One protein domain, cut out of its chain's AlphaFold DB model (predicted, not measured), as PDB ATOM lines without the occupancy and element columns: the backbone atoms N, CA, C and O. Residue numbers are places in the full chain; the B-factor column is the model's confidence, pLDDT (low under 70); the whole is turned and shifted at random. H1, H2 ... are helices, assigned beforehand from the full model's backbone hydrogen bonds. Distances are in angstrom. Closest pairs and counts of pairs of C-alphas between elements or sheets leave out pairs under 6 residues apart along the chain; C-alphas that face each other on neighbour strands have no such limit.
ATOM      1  N   GLU A 201     110.485 -57.982 -26.693       95.12
ATOM      2  CA  GLU A 201     110.381 -57.795 -25.243       95.12
ATOM      3  C   GLU A 201     109.522 -56.572 -24.895       95.12
ATOM      4  O   GLU A 201     108.663 -56.662 -24.019       95.12
ATOM      5  N   LEU A 202     109.693 -55.454 -25.605       95.88
ATOM      6  CA  LEU A 202     108.835 -54.276 -25.479       95.88
ATOM      7  C   LEU A 202     107.379 -54.607 -25.817       95.88
ATOM      8  O   LEU A 202     106.471 -54.210 -25.086       95.88
ATOM      9  N   ASP A 203     107.158 -55.357 -26.894       96.31
ATOM     10  CA  ASP A 203     105.815 -55.763 -27.305       96.31
ATOM     11  C   ASP A 203     105.169 -56.697 -26.275       96.31
ATOM     12  O   ASP A 203     103.999 -56.521 -25.923       96.31
ATOM     13  N   ALA A 204     105.937 -57.637 -25.714       95.19
ATOM     14  CA  ALA A 204     105.472 -58.486 -24.622       95.19
ATOM     15  C   ALA A 204     105.100 -57.664 -23.375       95.19
ATOM     16  O   ALA A 204     104.027 -57.867 -22.812       95.19
ATOM     17  N   LEU A 205     105.931 -56.694 -22.976       96.38
ATOM     18  CA  LEU A 205     105.649 -55.818 -21.832       96.38
ATOM     19  C   LEU A 205     104.388 -54.969 -22.045       96.38
ATOM     20  O   LEU A 205     103.597 -54.810 -21.116       96.38
ATOM     21  N   ARG A 206     104.174 -54.445 -23.259       96.25
ATOM     22  CA  ARG A 206     102.958 -53.697 -23.617       96.25
ATOM     23  C   ARG A 206     101.717 -54.583 -23.522       96.25
ATOM     24  O   ARG A 206     100.733 -54.176 -22.910       96.25
ATOM     25  N   ALA A 207     101.791 -55.810 -24.040       96.19
ATOM     26  CA  ALA A 207     100.704 -56.779 -23.939       96.19
ATOM     27  C   ALA A 207     100.406 -57.180 -22.481       96.19
ATOM     28  O   ALA A 207      99.242 -57.229 -22.084       96.19
ATOM     29  N   GLU A 208     101.439 -57.415 -21.664       96.38
ATOM     30  CA  GLU A 208     101.302 -57.683 -20.226       96.38
ATOM     31  C   GLU A 208     100.643 -56.507 -19.492       96.38
ATOM     32  O   GLU A 208      99.749 -56.717 -18.668       96.38
ATOM     33  N   ARG A 209     101.056 -55.266 -19.797       96.31
ATOM     34  CA  ARG A 209     100.479 -54.037 -19.230       96.31
ATOM     35  C   ARG A 209      99.002 -53.929 -19.568       96.31
ATOM     36  O   ARG A 209      98.195 -53.724 -18.663       96.31
ATOM     37  N   ASP A 210      98.653 -54.082 -20.842       96.56
ATOM     38  CA  ASP A 210      97.272 -53.980 -21.316       96.56
ATOM     39  C   ASP A 210      96.390 -55.060 -20.667       96.56
ATOM     40  O   ASP A 210      95.327 -54.749 -20.132       96.56
ATOM     41  N   ALA A 211      96.873 -56.306 -20.584       95.38
ATOM     42  CA  ALA A 211      96.157 -57.389 -19.907       95.38
ATOM     43  C   ALA A 211      95.969 -57.122 -18.400       95.38
ATOM     44  O   ALA A 211      94.895 -57.368 -17.846       95.38
ATOM     45  N   ALA A 212      96.994 -56.599 -17.718       94.62
ATOM     46  CA  ALA A 212      96.899 -56.225 -16.308       94.62
ATOM     47  C   ALA A 212      95.928 -55.052 -16.081       94.62
ATOM     48  O   ALA A 212      95.200 -55.048 -15.084       94.62
ATOM     49  N   ALA A 213      95.880 -54.086 -17.002       95.06
ATOM     50  CA  ALA A 213      94.941 -52.968 -16.966       95.06
ATOM     51  C   ALA A 213      93.491 -53.437 -17.177       95.06
ATOM     52  O   ALA A 213      92.608 -53.052 -16.408       95.06
ATOM     53  N   ASP A 214      93.258 -54.345 -18.127       94.69
ATOM     54  CA  ASP A 214      91.945 -54.959 -18.357       94.69
ATOM     55  C   ASP A 214      91.450 -55.728 -17.115       94.69
ATOM     56  O   ASP A 214      90.287 -55.614 -16.708       94.69
ATOM     57  N   LEU A 215      92.340 -56.481 -16.457       92.75
ATOM     58  CA  LEU A 215      92.041 -57.161 -15.190       92.75
ATOM     59  C   LEU A 215      91.784 -56.178 -14.045       92.75
ATOM     60  O   LEU A 215      90.912 -56.424 -13.211       92.75
ATOM     61  N   ASN A 216      92.508 -55.060 -13.993       91.62
ATOM     62  CA  ASN A 216      92.274 -54.002 -13.011       91.62
ATOM     63  C   ASN A 216      90.868 -53.392 -13.161       91.62
ATOM     64  O   ASN A 216      90.181 -53.179 -12.158       91.62
ATOM     65  N   ASP A 217      90.404 -53.195 -14.394       90.75
ATOM     66  CA  ASP A 217      89.052 -52.706 -14.681       90.75
ATOM     67  C   ASP A 217      87.958 -53.738 -14.344       90.75
ATOM     68  O   ASP A 217      86.810 -53.372 -14.066       90.75
ATOM     69  N   SER A 218      88.317 -55.024 -14.283       90.19
ATOM     70  CA  SER A 218      87.439 -56.159 -13.956       90.19
ATOM     71  C   SER A 218      87.758 -56.829 -12.605       90.19
ATOM     72  O   SER A 218      87.342 -57.957 -12.333       90.19
ATOM     73  N   ALA A 219      88.408 -56.104 -11.685       87.19
ATOM     74  CA  ALA A 219      88.927 -56.629 -10.415       87.19
ATOM     75  C   ALA A 219      87.902 -57.384  -9.536       87.19
ATOM     76  O   ALA A 219      88.267 -58.281  -8.773       87.19
ATOM     77  N   PHE A 220      86.611 -57.045  -9.622       85.38
ATOM     78  CA  PHE A 220      85.557 -57.731  -8.866       85.38
ATOM     79  C   PHE A 220      85.312 -59.174  -9.334       85.38
ATOM     80  O   PHE A 220      85.006 -60.031  -8.501       85.38
ATOM     81  N   ASP A 221      85.491 -59.459 -10.624       86.12
ATOM     82  CA  ASP A 221      85.252 -60.785 -11.204       86.12
ATOM     83  C   ASP A 221      86.342 -61.787 -10.788       86.12
ATOM     84  O   ASP A 221      86.072 -62.975 -10.573       86.12
ATOM     85  N   ILE A 222      87.562 -61.295 -10.549       86.75
ATOM     86  CA  ILE A 222      88.688 -62.076 -10.018       86.75
ATOM     87  C   ILE A 222      88.356 -62.625  -8.627       86.75
ATOM     88  O   ILE A 222      88.585 -63.799  -8.330       86.75
ATOM     89  N   ILE A 223      87.786 -61.784  -7.761       84.88
ATOM     90  CA  ILE A 223      87.478 -62.151  -6.375       84.88
ATOM     91  C   ILE A 223      86.445 -63.281  -6.334       84.88
ATOM     92  O   ILE A 223      86.587 -64.216  -5.543       84.88
ATOM     93  N   GLU A 224      85.407 -63.202  -7.167       83.94
ATOM     94  CA  GLU A 224      84.382 -64.247  -7.272       83.94
ATOM     95  C   GLU A 224      84.961 -65.555  -7.825       83.94
ATOM     96  O   GLU A 224      84.663 -66.637  -7.306       83.94
ATOM     97  N   THR A 225      85.844 -65.459  -8.819       86.06
ATOM     98  CA  THR A 225      86.517 -66.616  -9.425       86.06
ATOM     99  C   THR A 225      87.388 -67.346  -8.402       86.06
ATOM    100  O   THR A 225      87.164 -68.525  -8.131       86.06
ATOM    101  N   VAL A 226      88.294 -66.638  -7.719       85.88
ATOM    102  CA  VAL A 226      89.201 -67.236  -6.722       85.88
ATOM    103  C   VAL A 226      88.440 -67.774  -5.502       85.88
ATOM    104  O   VAL A 226      88.791 -68.816  -4.948       85.88
ATOM    105  N   ARG A 227      87.356 -67.115  -5.068       81.62
ATOM    106  CA  ARG A 227      86.515 -67.632  -3.969       81.62
ATOM    107  C   ARG A 227      85.775 -68.913  -4.343       81.62
ATOM    108  O   ARG A 227      85.558 -69.756  -3.468       81.62
ATOM    109  N   SER A 228      85.403 -69.069  -5.611       82.50
ATOM    110  CA  SER A 228      84.715 -70.265  -6.106       82.50
ATOM    111  C   SER A 228      85.597 -71.520  -6.045       82.50
ATOM    112  O   SER A 228      85.068 -72.619  -5.872       82.50
ATOM    113  N   ASP A 229      86.923 -71.356  -6.035       79.50
ATOM    114  CA  ASP A 229      87.900 -72.444  -5.884       79.50
ATOM    115  C   ASP A 229      88.083 -72.934  -4.431       79.50
ATOM    116  O   ASP A 229      88.858 -73.851  -4.150       79.50
ATOM    117  N   GLY A 230      87.305 -72.400  -3.479       67.81
ATOM    118  CA  GLY A 230      87.177 -72.972  -2.134       67.81
ATOM    119  C   GLY A 230      88.272 -72.560  -1.148       67.81
ATOM    120  O   GLY A 230      88.534 -73.280  -0.177       67.81
ATOM    121  N   VAL A 231      88.883 -71.402  -1.380       76.62
ATOM    122  CA  VAL A 231      89.902 -70.787  -0.526       76.62
ATOM    123  C   VAL A 231      89.339 -70.449   0.865       76.62
ATOM    124  O   VAL A 231      88.244 -69.900   0.988       76.62
ATOM    125  N   ARG A 232      90.070 -70.805   1.936       72.19
ATOM    126  CA  ARG A 232      89.562 -70.771   3.327       72.19
ATOM    127  C   ARG A 232      90.185 -69.704   4.234       72.19
ATOM    128  O   ARG A 232      89.622 -69.446   5.296       72.19
ATOM    129  N   ASP A 233      91.300 -69.101   3.837       83.31
ATOM    130  CA  ASP A 233      92.004 -68.039   4.565       83.31
ATOM    131  C   ASP A 233      92.597 -67.003   3.592       83.31
ATOM    132  O   ASP A 233      92.562 -67.194   2.375       83.31
ATOM    133  N   MET A 234      93.066 -65.864   4.120       81.44
ATOM    134  CA  MET A 234      93.576 -64.776   3.276       81.44
ATOM    135  C   MET A 234      94.873 -65.139   2.557       81.44
ATOM    136  O   MET A 234      95.016 -64.759   1.402       81.44
ATOM    137  N   ASP A 235      95.778 -65.898   3.172       84.56
ATOM    138  CA  ASP A 235      97.059 -66.257   2.546       84.56
ATOM    139  C   ASP A 235      96.847 -67.146   1.308       84.56
ATOM    140  O   ASP A 235      97.469 -66.949   0.257       84.56
ATOM    141  N   ALA A 236      95.914 -68.102   1.394       85.31
ATOM    142  CA  ALA A 236      95.521 -68.908   0.248       85.31
ATOM    143  C   ALA A 236      94.773 -68.079  -0.813       85.31
ATOM    144  O   ALA A 236      94.863 -68.398  -1.998       85.31
ATOM    145  N   LEU A 237      94.079 -67.000  -0.424       86.69
ATOM    146  CA  LEU A 237      93.417 -66.091  -1.368       86.69
ATOM    147  C   LEU A 237      94.434 -65.236  -2.108       86.69
ATOM    148  O   LEU A 237      94.351 -65.133  -3.323       86.69
ATOM    149  N   GLN A 238      95.414 -64.682  -1.399       88.69
ATOM    150  CA  GLN A 238      96.505 -63.926  -2.005       88.69
ATOM    151  C   GLN A 238      97.275 -64.789  -3.006       88.69
ATOM    152  O   GLN A 238      97.498 -64.367  -4.135       88.69
ATOM    153  N   SER A 239      97.600 -66.028  -2.625       88.88
ATOM    154  CA  SER A 239      98.262 -66.980  -3.526       88.88
ATOM    155  C   SER A 239      97.398 -67.303  -4.750       88.88
ATOM    156  O   SER A 239      97.893 -67.259  -5.871       88.88
ATOM    157  N   GLY A 240      96.097 -67.554  -4.556       90.94
ATOM    158  CA  GLY A 240      95.166 -67.834  -5.652       90.94
ATOM    159  C   GLY A 240      94.958 -66.648  -6.599       90.94
ATOM    160  O   GLY A 240      94.891 -66.840  -7.806       90.94
ATOM    161  N   VAL A 241      94.915 -65.420  -6.074       90.44
ATOM    162  CA  VAL A 241      94.853 -64.189  -6.879       90.44
ATOM    163  C   VAL A 241      96.128 -64.021  -7.700       90.44
ATOM    164  O   VAL A 241      96.041 -63.745  -8.891       90.44
ATOM    165  N   VAL A 242      97.301 -64.217  -7.093       92.75
ATOM    166  CA  VAL A 242      98.590 -64.147  -7.798       92.75
ATOM    167  C   VAL A 242      98.641 -65.153  -8.947       92.75
ATOM    168  O   VAL A 242      99.011 -64.787 -10.061       92.75
ATOM    169  N   ASP A 243      98.254 -66.402  -8.687       91.12
ATOM    170  CA  ASP A 243      98.257 -67.459  -9.700       91.12
ATOM    171  C   ASP A 243      97.225 -67.183 -10.806       91.12
ATOM    172  O   ASP A 243      97.508 -67.412 -11.982       91.12
ATOM    173  N   HIS A 244      96.054 -66.644 -10.451       91.12
ATOM    174  CA  HIS A 244      95.029 -66.256 -11.418       91.12
ATOM    175  C   HIS A 244      95.505 -65.115 -12.323       91.12
ATOM    176  O   HIS A 244      95.435 -65.244 -13.540       91.12
ATOM    177  N   ILE A 245      96.064 -64.041 -11.751       93.56
ATOM    178  CA  ILE A 245      96.611 -62.918 -12.526       93.56
ATOM    179  C   ILE A 245      97.706 -63.419 -13.470       93.56
ATOM    180  O   ILE A 245      97.666 -63.113 -14.657       93.56
ATOM    181  N   ALA A 246      98.649 -64.226 -12.976       93.50
ATOM    182  CA  ALA A 246      99.725 -64.777 -13.799       93.50
ATOM    183  C   ALA A 246      99.195 -65.644 -14.956       93.50
ATOM    184  O   ALA A 246      99.702 -65.574 -16.072       93.50
ATOM    185  N   SER A 247      98.150 -66.442 -14.711       91.94
ATOM    186  CA  SER A 247      97.523 -67.279 -15.739       91.94
ATOM    187  C   SER A 247      96.796 -66.463 -16.808       91.94
ATOM    188  O   SER A 247      96.887 -66.801 -17.985       91.94
ATOM    189  N   GLU A 248      96.061 -65.422 -16.413       92.56
ATOM    190  CA  GLU A 248      95.252 -64.619 -17.341       92.56
ATOM    191  C   GLU A 248      96.093 -63.606 -18.134       92.56
ATOM    192  O   GLU A 248      95.773 -63.307 -19.280       92.56
ATOM    193  N   THR A 249      97.186 -63.103 -17.554       91.88
ATOM    194  CA  THR A 249      98.057 -62.097 -18.197       91.88
ATOM    195  C   THR A 249      99.286 -62.680 -18.885       91.88
ATOM    196  O   THR A 249      99.893 -62.011 -19.712       91.88
ATOM    197  N   GLY A 250      99.698 -63.899 -18.522       91.62
ATOM    198  CA  GLY A 250     100.988 -64.460 -18.927       91.62
ATOM    199  C   GLY A 250     102.192 -63.920 -18.142       91.62
ATOM    200  O   GLY A 250     103.306 -64.391 -18.367       91.62
ATOM    201  N   ILE A 251     101.984 -62.994 -17.195       95.00
ATOM    202  CA  ILE A 251     103.045 -62.397 -16.375       95.00
ATOM    203  C   ILE A 251     103.636 -63.442 -15.426       95.00
ATOM    204  O   ILE A 251     102.920 -64.213 -14.779       95.00
ATOM    205  N   GLU A 252     104.960 -63.425 -15.253       92.75
ATOM    206  CA  GLU A 252     105.610 -64.350 -14.334       92.75
ATOM    207  C   GLU A 252     105.142 -64.150 -12.870       92.75
ATOM    208  O   GLU A 252     105.202 -63.037 -12.329       92.75
ATOM    209  N   PRO A 253     104.780 -65.230 -12.145       91.31
ATOM    210  CA  PRO A 253     104.306 -65.143 -10.763       91.31
ATOM    211  C   PRO A 253     105.211 -64.364  -9.783       91.31
ATOM    212  O   PRO A 253     104.682 -63.717  -8.879       91.31
ATOM    213  N   PRO A 254     106.561 -64.391  -9.879       93.88
ATOM    214  CA  PRO A 254     107.425 -63.549  -9.047       93.88
ATOM    215  C   PRO A 254     107.162 -62.048  -9.194       93.88
ATOM    216  O   PRO A 254     107.194 -61.345  -8.185       93.88
ATOM    217  N   ARG A 255     106.858 -61.573 -10.407       93.25
ATOM    218  CA  ARG A 255     106.585 -60.157 -10.677       93.25
ATOM    219  C   ARG A 255     105.254 -59.725 -10.069       93.25
ATOM    220  O   ARG A 255     105.203 -58.726  -9.355       93.25
ATOM    221  N   VAL A 256     104.212 -60.545 -10.231       93.81
ATOM    222  CA  VAL A 256     102.904 -60.313  -9.592       93.81
ATOM    223  C   VAL A 256     103.042 -60.262  -8.066       93.81
ATOM    224  O   VAL A 256     102.507 -59.363  -7.427       93.81
ATOM    225  N   ARG A 257     103.828 -61.171  -7.464       92.31
ATOM    226  CA  ARG A 257     104.088 -61.151  -6.011       92.31
ATOM    227  C   ARG A 257     104.842 -59.909  -5.553       92.31
ATOM    228  O   ARG A 257     104.568 -59.435  -4.461       92.31
ATOM    229  N   SER A 258     105.781 -59.393  -6.346       92.50
ATOM    230  CA  SER A 258     106.505 -58.168  -5.978       92.50
ATOM    231  C   SER A 258     105.630 -56.913  -5.979       92.50
ATOM    232  O   SER A 258     105.959 -55.961  -5.281       92.50
ATOM    233  N   ALA A 259     104.522 -56.929  -6.723       93.25
ATOM    234  CA  ALA A 259     103.526 -55.860  -6.741       93.25
ATOM    235  C   ALA A 259     102.375 -56.087  -5.740       93.25
ATOM    236  O   ALA A 259     101.499 -55.234  -5.611       93.25
ATOM    237  N   ALA A 260     102.341 -57.235  -5.053       90.44
ATOM    238  CA  ALA A 260     101.254 -57.583  -4.148       90.44
ATOM    239  C   ALA A 260     101.177 -56.622  -2.954       90.44
ATOM    240  O   ALA A 260     102.188 -56.242  -2.371       90.44
ATOM    241  N   ALA A 261      99.955 -56.244  -2.577       88.94
ATOM    242  CA  ALA A 261      99.728 -55.337  -1.460       88.94
ATOM    243  C   ALA A 261     100.014 -56.012  -0.106       88.94
ATOM    244  O   ALA A 261      99.344 -56.979   0.262       88.94
ATOM    245  N   ASP A 262     100.954 -55.458   0.663       84.12
ATOM    246  CA  ASP A 262     101.349 -55.995   1.976       84.12
ATOM    247  C   ASP A 262     100.371 -55.628   3.114       84.12
ATOM    248  O   ASP A 262     100.247 -56.366   4.091       84.12
ATOM    249  N   ASP A 263      99.642 -54.511   2.983       84.81
ATOM    250  CA  ASP A 263      98.821 -53.906   4.052       84.81
ATOM    251  C   ASP A 263      97.313 -53.859   3.721       84.81
ATOM    252  O   ASP A 263      96.568 -53.012   4.224       84.81
ATOM    253  N   ALA A 264      96.840 -54.758   2.858       87.19
ATOM    254  CA  ALA A 264      95.450 -54.760   2.410       87.19
ATOM    255  C   ALA A 264      94.446 -55.035   3.546       87.19
ATOM    256  O   ALA A 264      94.594 -55.977   4.329       87.19
ATOM    257  N   VAL A 265      93.372 -54.239   3.601       87.81
ATOM    258  CA  VAL A 265      92.332 -54.350   4.643       87.81
ATOM    259  C   VAL A 265      91.401 -55.541   4.399       87.81
ATOM    260  O   VAL A 265      90.939 -56.184   5.347       87.81
ATOM    261  N   ASP A 266      91.113 -55.842   3.133       86.81
ATOM    262  CA  ASP A 266      90.290 -56.971   2.708       86.81
ATOM    263  C   ASP A 266      90.703 -57.492   1.316       86.81
ATOM    264  O   ASP A 266      91.655 -57.010   0.705       86.81
ATOM    265  N   ALA A 267      90.002 -58.512   0.815       85.94
ATOM    266  CA  ALA A 267      90.300 -59.128  -0.479       85.94
ATOM    267  C   ALA A 267      90.126 -58.173  -1.674       85.94
ATOM    268  O   ALA A 267      90.866 -58.289  -2.646       85.94
ATOM    269  N   ALA A 268      89.159 -57.252  -1.625       87.94
ATOM    270  CA  ALA A 268      88.935 -56.305  -2.715       87.94
ATOM    271  C   ALA A 268      90.013 -55.223  -2.733       87.94
ATOM    272  O   ALA A 268      90.508 -54.856  -3.800       87.94
ATOM    273  N   ASP A 269      90.404 -54.768  -1.545       90.19
ATOM    274  CA  ASP A 269      91.520 -53.855  -1.350       90.19
ATOM    275  C   ASP A 269      92.841 -54.491  -1.813       90.19
ATOM    276  O   ASP A 269      93.581 -53.876  -2.575       90.19
ATOM    277  N   PHE A 270      93.078 -55.764  -1.468       92.19
ATOM    278  CA  PHE A 270      94.255 -56.516  -1.913       92.19
ATOM    279  C   PHE A 270      94.343 -56.602  -3.439       92.19
ATOM    280  O   PHE A 270      95.372 -56.244  -4.007       92.19
ATOM    281  N   VAL A 271      93.272 -57.049  -4.106       92.00
ATOM    282  CA  VAL A 271      93.248 -57.194  -5.572       92.00
ATOM    283  C   VAL A 271      93.445 -55.838  -6.250       92.00
ATOM    284  O   VAL A 271      94.297 -55.714  -7.124       92.00
ATOM    285  N   SER A 272      92.715 -54.807  -5.813       91.62
ATOM    286  CA  SER A 272      92.774 -53.478  -6.434       91.62
ATOM    287  C   SER A 272      94.139 -52.812  -6.258       91.62
ATOM    288  O   SER A 272      94.651 -52.205  -7.195       91.62
ATOM    289  N   GLN A 273      94.738 -52.891  -5.064       93.69
ATOM    290  CA  GLN A 273      96.067 -52.326  -4.823       93.69
ATOM    291  C   GLN A 273      97.152 -53.101  -5.576       93.69
ATOM    292  O   GLN A 273      98.018 -52.477  -6.179       93.69
ATOM    293  N   THR A 274      97.068 -54.436  -5.596       93.81
ATOM    294  CA  THR A 274      98.026 -55.290  -6.316       93.81
ATOM    295  C   THR A 274      97.993 -55.025  -7.817       93.81
ATOM    296  O   THR A 274      99.041 -54.841  -8.424       93.81
ATOM    297  N   LEU A 275      96.802 -54.970  -8.425       94.56
ATOM    298  CA  LEU A 275      96.664 -54.724  -9.862       94.56
ATOM    299  C   LEU A 275      97.107 -53.315 -10.246       94.56
ATOM    300  O   LEU A 275      97.831 -53.171 -11.222       94.56
ATOM    301  N   ARG A 276      96.766 -52.288  -9.455       94.25
ATOM    302  CA  ARG A 276      97.279 -50.928  -9.694       94.25
ATOM    303  C   ARG A 276      98.799 -50.866  -9.608       94.25
ATOM    304  O   ARG A 276      99.425 -50.361 -10.526       94.25
ATOM    305  N   ALA A 277      99.394 -51.424  -8.554       95.06
ATOM    306  CA  ALA A 277     100.847 -51.456  -8.407       95.06
ATOM    307  C   ALA A 277     101.529 -52.258  -9.531       95.06
ATOM    308  O   ALA A 277     102.621 -51.903  -9.971       95.06
ATOM    309  N   LEU A 278     100.888 -53.329 -10.009       96.12
ATOM    310  CA  LEU A 278     101.379 -54.125 -11.130       96.12
ATOM    311  C   LEU A 278     101.318 -53.342 -12.445       96.12
ATOM    312  O   LEU A 278     102.308 -53.339 -13.171       96.12
ATOM    313  N   VAL A 279     100.202 -52.660 -12.726       96.75
ATOM    314  CA  VAL A 279     100.059 -51.783 -13.898       96.75
ATOM    315  C   VAL A 279     101.110 -50.677 -13.853       96.75
ATOM    316  O   VAL A 279     101.879 -50.571 -14.799       96.75
ATOM    317  N   ASP A 280     101.247 -49.957 -12.736       96.38
ATOM    318  CA  ASP A 280     102.258 -48.899 -12.578       96.38
ATOM    319  C   ASP A 280     103.692 -49.438 -12.796       96.38
ATOM    320  O   ASP A 280     104.541 -48.798 -13.425       96.38
ATOM    321  N   SER A 281     103.983 -50.648 -12.298       96.00
ATOM    322  CA  SER A 281     105.278 -51.313 -12.498       96.00
ATOM    323  C   SER A 281     105.517 -51.739 -13.948       96.00
ATOM    324  O   SER A 281     106.667 -51.733 -14.396       96.00
ATOM    325  N   LEU A 282     104.476 -52.159 -14.667       96.81
ATOM    326  CA  LEU A 282     104.559 -52.529 -16.077       96.81
ATOM    327  C   LEU A 282     104.691 -51.293 -16.958       96.81
ATOM    328  O   LEU A 282     105.537 -51.304 -17.840       96.81
ATOM    329  N   GLU A 283     103.947 -50.222 -16.677       96.00
ATOM    330  CA  GLU A 283     104.099 -48.931 -17.357       96.00
ATOM    331  C   GLU A 283     105.531 -48.413 -17.222       96.00
ATOM    332  O   GLU A 283     106.172 -48.121 -18.225       96.00
ATOM    333  N   THR A 284     106.093 -48.445 -16.009       95.62
ATOM    334  CA  THR A 284     107.501 -48.072 -15.791       95.62
ATOM    335  C   THR A 284     108.461 -48.939 -16.614       95.62
ATOM    336  O   THR A 284     109.406 -48.429 -17.208       95.62
ATOM    337  N   ALA A 285     108.236 -50.255 -16.673       95.81
ATOM    338  CA  ALA A 285     109.104 -51.155 -17.432       95.81
ATOM    339  C   ALA A 285     108.962 -50.991 -18.953       95.81
ATOM    340  O   ALA A 285     109.956 -51.121 -19.665       95.81
ATOM    341  N   VAL A 286     107.751 -50.707 -19.445       96.38
ATOM    342  CA  VAL A 286     107.499 -50.353 -20.847       96.38
ATOM    343  C   VAL A 286     108.251 -49.071 -21.181       96.38
ATOM    344  O   VAL A 286     109.002 -49.077 -22.148       96.38
ATOM    345  N   ASP A 287     108.139 -48.026 -20.359       94.12
ATOM    346  CA  ASP A 287     108.825 -46.751 -20.584       94.12
ATOM    347  C   ASP A 287     110.356 -46.916 -20.588       94.12
ATOM    348  O   ASP A 287     111.047 -46.397 -21.468       94.12
ATOM    349  N   GLU A 288     110.912 -47.676 -19.638       94.94
ATOM    350  CA  GLU A 288     112.352 -47.962 -19.569       94.94
ATOM    351  C   GLU A 288     112.842 -48.777 -20.778       94.94
ATOM    352  O   GLU A 288     113.906 -48.487 -21.348       94.94
ATOM    353  N   ARG A 289     112.076 -49.795 -21.191       96.00
ATOM    354  CA  ARG A 289     112.420 -50.613 -22.356       96.00
ATOM    355  C   ARG A 289     112.282 -49.820 -23.647       96.00
ATOM    356  O   ARG A 289     113.184 -49.881 -24.474       96.00
ATOM    357  N   GLU A 290     111.219 -49.039 -23.797       94.69
ATOM    358  CA  GLU A 290     110.994 -48.175 -24.953       94.69
ATOM    359  C   GLU A 290     112.114 -47.144 -25.092       94.69
ATOM    360  O   GLU A 290     112.664 -47.000 -26.180       94.69
ATOM    361  N   ALA A 291     112.546 -46.514 -23.995       92.44
ATOM    362  CA  ALA A 291     113.689 -45.605 -24.012       92.44
ATOM    363  C   ALA A 291     114.993 -46.301 -24.443       92.44
ATOM    364  O   ALA A 291     115.788 -45.720 -25.183       92.44
ATOM    365  N   THR A 292     115.208 -47.549 -24.011       94.38
ATOM    366  CA  THR A 292     116.375 -48.354 -24.412       94.38
ATOM    367  C   THR A 292     116.332 -48.687 -25.904       94.38
ATOM    368  O   THR A 292     117.310 -48.466 -26.613       94.38
ATOM    369  N   VAL A 293     115.191 -49.173 -26.400       94.94
ATOM    370  CA  VAL A 293     115.013 -49.539 -27.812       94.94
ATOM    371  C   VAL A 293     115.105 -48.302 -28.703       94.94
ATOM    372  O   VAL A 293     115.768 -48.343 -29.735       94.94
ATOM    373  N   ALA A 294     114.508 -47.181 -28.296       90.81
ATOM    374  CA  ALA A 294     114.613 -45.918 -29.015       90.81
ATOM    375  C   ALA A 294     116.071 -45.443 -29.120       90.81
ATOM    376  O   ALA A 294     116.494 -45.043 -30.202       90.81
ATOM    377  N   ALA A 295     116.851 -45.534 -28.036       90.62
ATOM    378  CA  ALA A 295     118.273 -45.194 -28.056       90.62
ATOM    379  C   ALA A 295     119.074 -46.114 -28.994       90.62
ATOM    380  O   ALA A 295     119.841 -45.619 -29.814       90.62
ATOM    381  N   ASP A 296     118.843 -47.429 -28.948       90.50
ATOM    382  CA  ASP A 296     119.516 -48.389 -29.833       90.50
ATOM    383  C   ASP A 296     119.168 -48.164 -31.317       90.50
ATOM    384  O   ASP A 296     120.022 -48.306 -32.198       90.50
ATOM    385  N   LEU A 297     117.908 -47.830 -31.618       89.88
ATOM    386  CA  LEU A 297     117.466 -47.491 -32.972       89.88
ATOM    387  C   LEU A 297     118.102 -46.181 -33.444       89.88
ATOM    388  O   LEU A 297     118.577 -46.122 -34.579       89.88
ATOM    389  N   GLN A 298     118.161 -45.170 -32.576       86.88
ATOM    390  CA  GLN A 298     118.808 -43.899 -32.883       86.88
ATOM    391  C   GLN A 298     120.305 -44.083 -33.137       86.88
ATOM    392  O   GLN A 298     120.800 -43.602 -34.148       86.88
ATOM    393  N   ASP A 299     121.010 -44.856 -32.308       87.81
ATOM    394  CA  ASP A 299     122.435 -45.149 -32.497       87.81
ATOM    395  C   ASP A 299     122.705 -45.827 -33.853       87.81
ATOM    396  O   ASP A 299     123.723 -45.567 -34.498       87.81
ATOM    397  N   ARG A 300     121.791 -46.691 -34.325       85.31
ATOM    398  CA  ARG A 300     121.886 -47.315 -35.658       85.31
ATOM    399  C   ARG A 300     121.660 -46.314 -36.786       85.31
ATOM    400  O   ARG A 300     122.352 -46.401 -37.799       85.31
ATOM    401  N   ILE A 301     120.699 -45.405 -36.626       84.06
ATOM    402  CA  ILE A 301     120.438 -44.331 -37.592       84.06
ATOM    403  C   ILE A 301     121.656 -43.404 -37.652       84.06
ATOM    404  O   ILE A 301     122.201 -43.196 -38.730       84.06
ATOM    405  N   ASP A 302     122.149 -42.949 -36.502       86.06
ATOM    406  CA  ASP A 302     123.298 -42.050 -36.380       86.06
ATOM    407  C   ASP A 302     124.580 -42.676 -36.949       86.06
ATOM    408  O   ASP A 302     125.378 -41.998 -37.600       86.06
TER     409      ASP A 302
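This is residues 201 to 302 of the 386 residues of an uncharacterized protein of Halonotius sp. J07HN4 (UniProt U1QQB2). One long helix, H5, makes the long axis of the domain, with H1 side by side with it in the opposite direction and H2, H3 and H4 gathered at steeper angles over its first half. The far end of H5, residues 294 to 302, sticks out alone as an arm and adds to the length. The 102 printed residues have five named helices, in the order H1, H2, H3, H4, H5, and no named strand; the class is all helix. The whole is only just loose, close to compact, with a radius of gyration of the C-alphas of 15.8 A and spans of 59 by 23 by 21 A.

H5, residues 267 to 302, is the longest helix, 51.7 A from its first to its last C-alpha; it begins at C-alpha 267, (90.300, -59.128, -0.479), and ends at C-alpha 302, (123.298, -42.050, -36.380). H1, residues 201 to 217, is 24.3 A long and begins at C-alpha 201, (110.381, -57.795, -25.243). H3, residues 234 to 249, is 22.1 A long. H2, residues 219 to 228, measures 14.9 A, and H4, residues 253 to 258, measures 8.7 A.

H5 touches H1 at a shallow tilt of 24 degrees, opposite ways, with the C-alphas of Arg 209 and Leu 282 closest at 5.4 A. With residues 267 to 275 alone H5 touches H2, at a steep tilt of 57 degrees; the closest C-alphas, of Ala 219 and Ser 272, are 6.4 A apart. H3 touches H5 with residues 234 to 241 alone, the same way, at a tilt of 36 degrees, only just steep; the C-alphas of Val 241 and Val 271 are closest, at 7.3 A. H4 and H5 only just touch, with 3 pairs of C-alphas within 8 A, the closest being Val 256 and Leu 278 at 6.6 A; they are about perpendicular, at 79 degrees. H3 also touches H1, H2 and H4, with closest C-alphas Ala 211 and Thr 249 at 5.4 A, Val 226 and Gly 240 at 6.1 A, and Ala 246 and Pro 253 at 5.5 A. H1 and H2 are close but not clearly touching, with the C-alphas of Leu 215 and Ile 222 closest at 7.9 A. H4 is apart from H1 and from H2. In H1, H3, H4 and H5 every O i to N i+4 pair is within hydrogen-bond range; in H2 5 of 6 are.

The C-alphas of Arg 232 and Asp 302, the two farthest apart, are 59.5 A apart. Without residues 294 to 302, which stand free, the body spans 45 by 23 by 22 A. The printed part has no cut. The links from H1 to H2, H2 to H3 and H3 to H4 are tight; the link from H4 to H5, 8 residues, is short. The mean pLDDT of the printed part is 90.6, and one residue, Gly 230, is under 70.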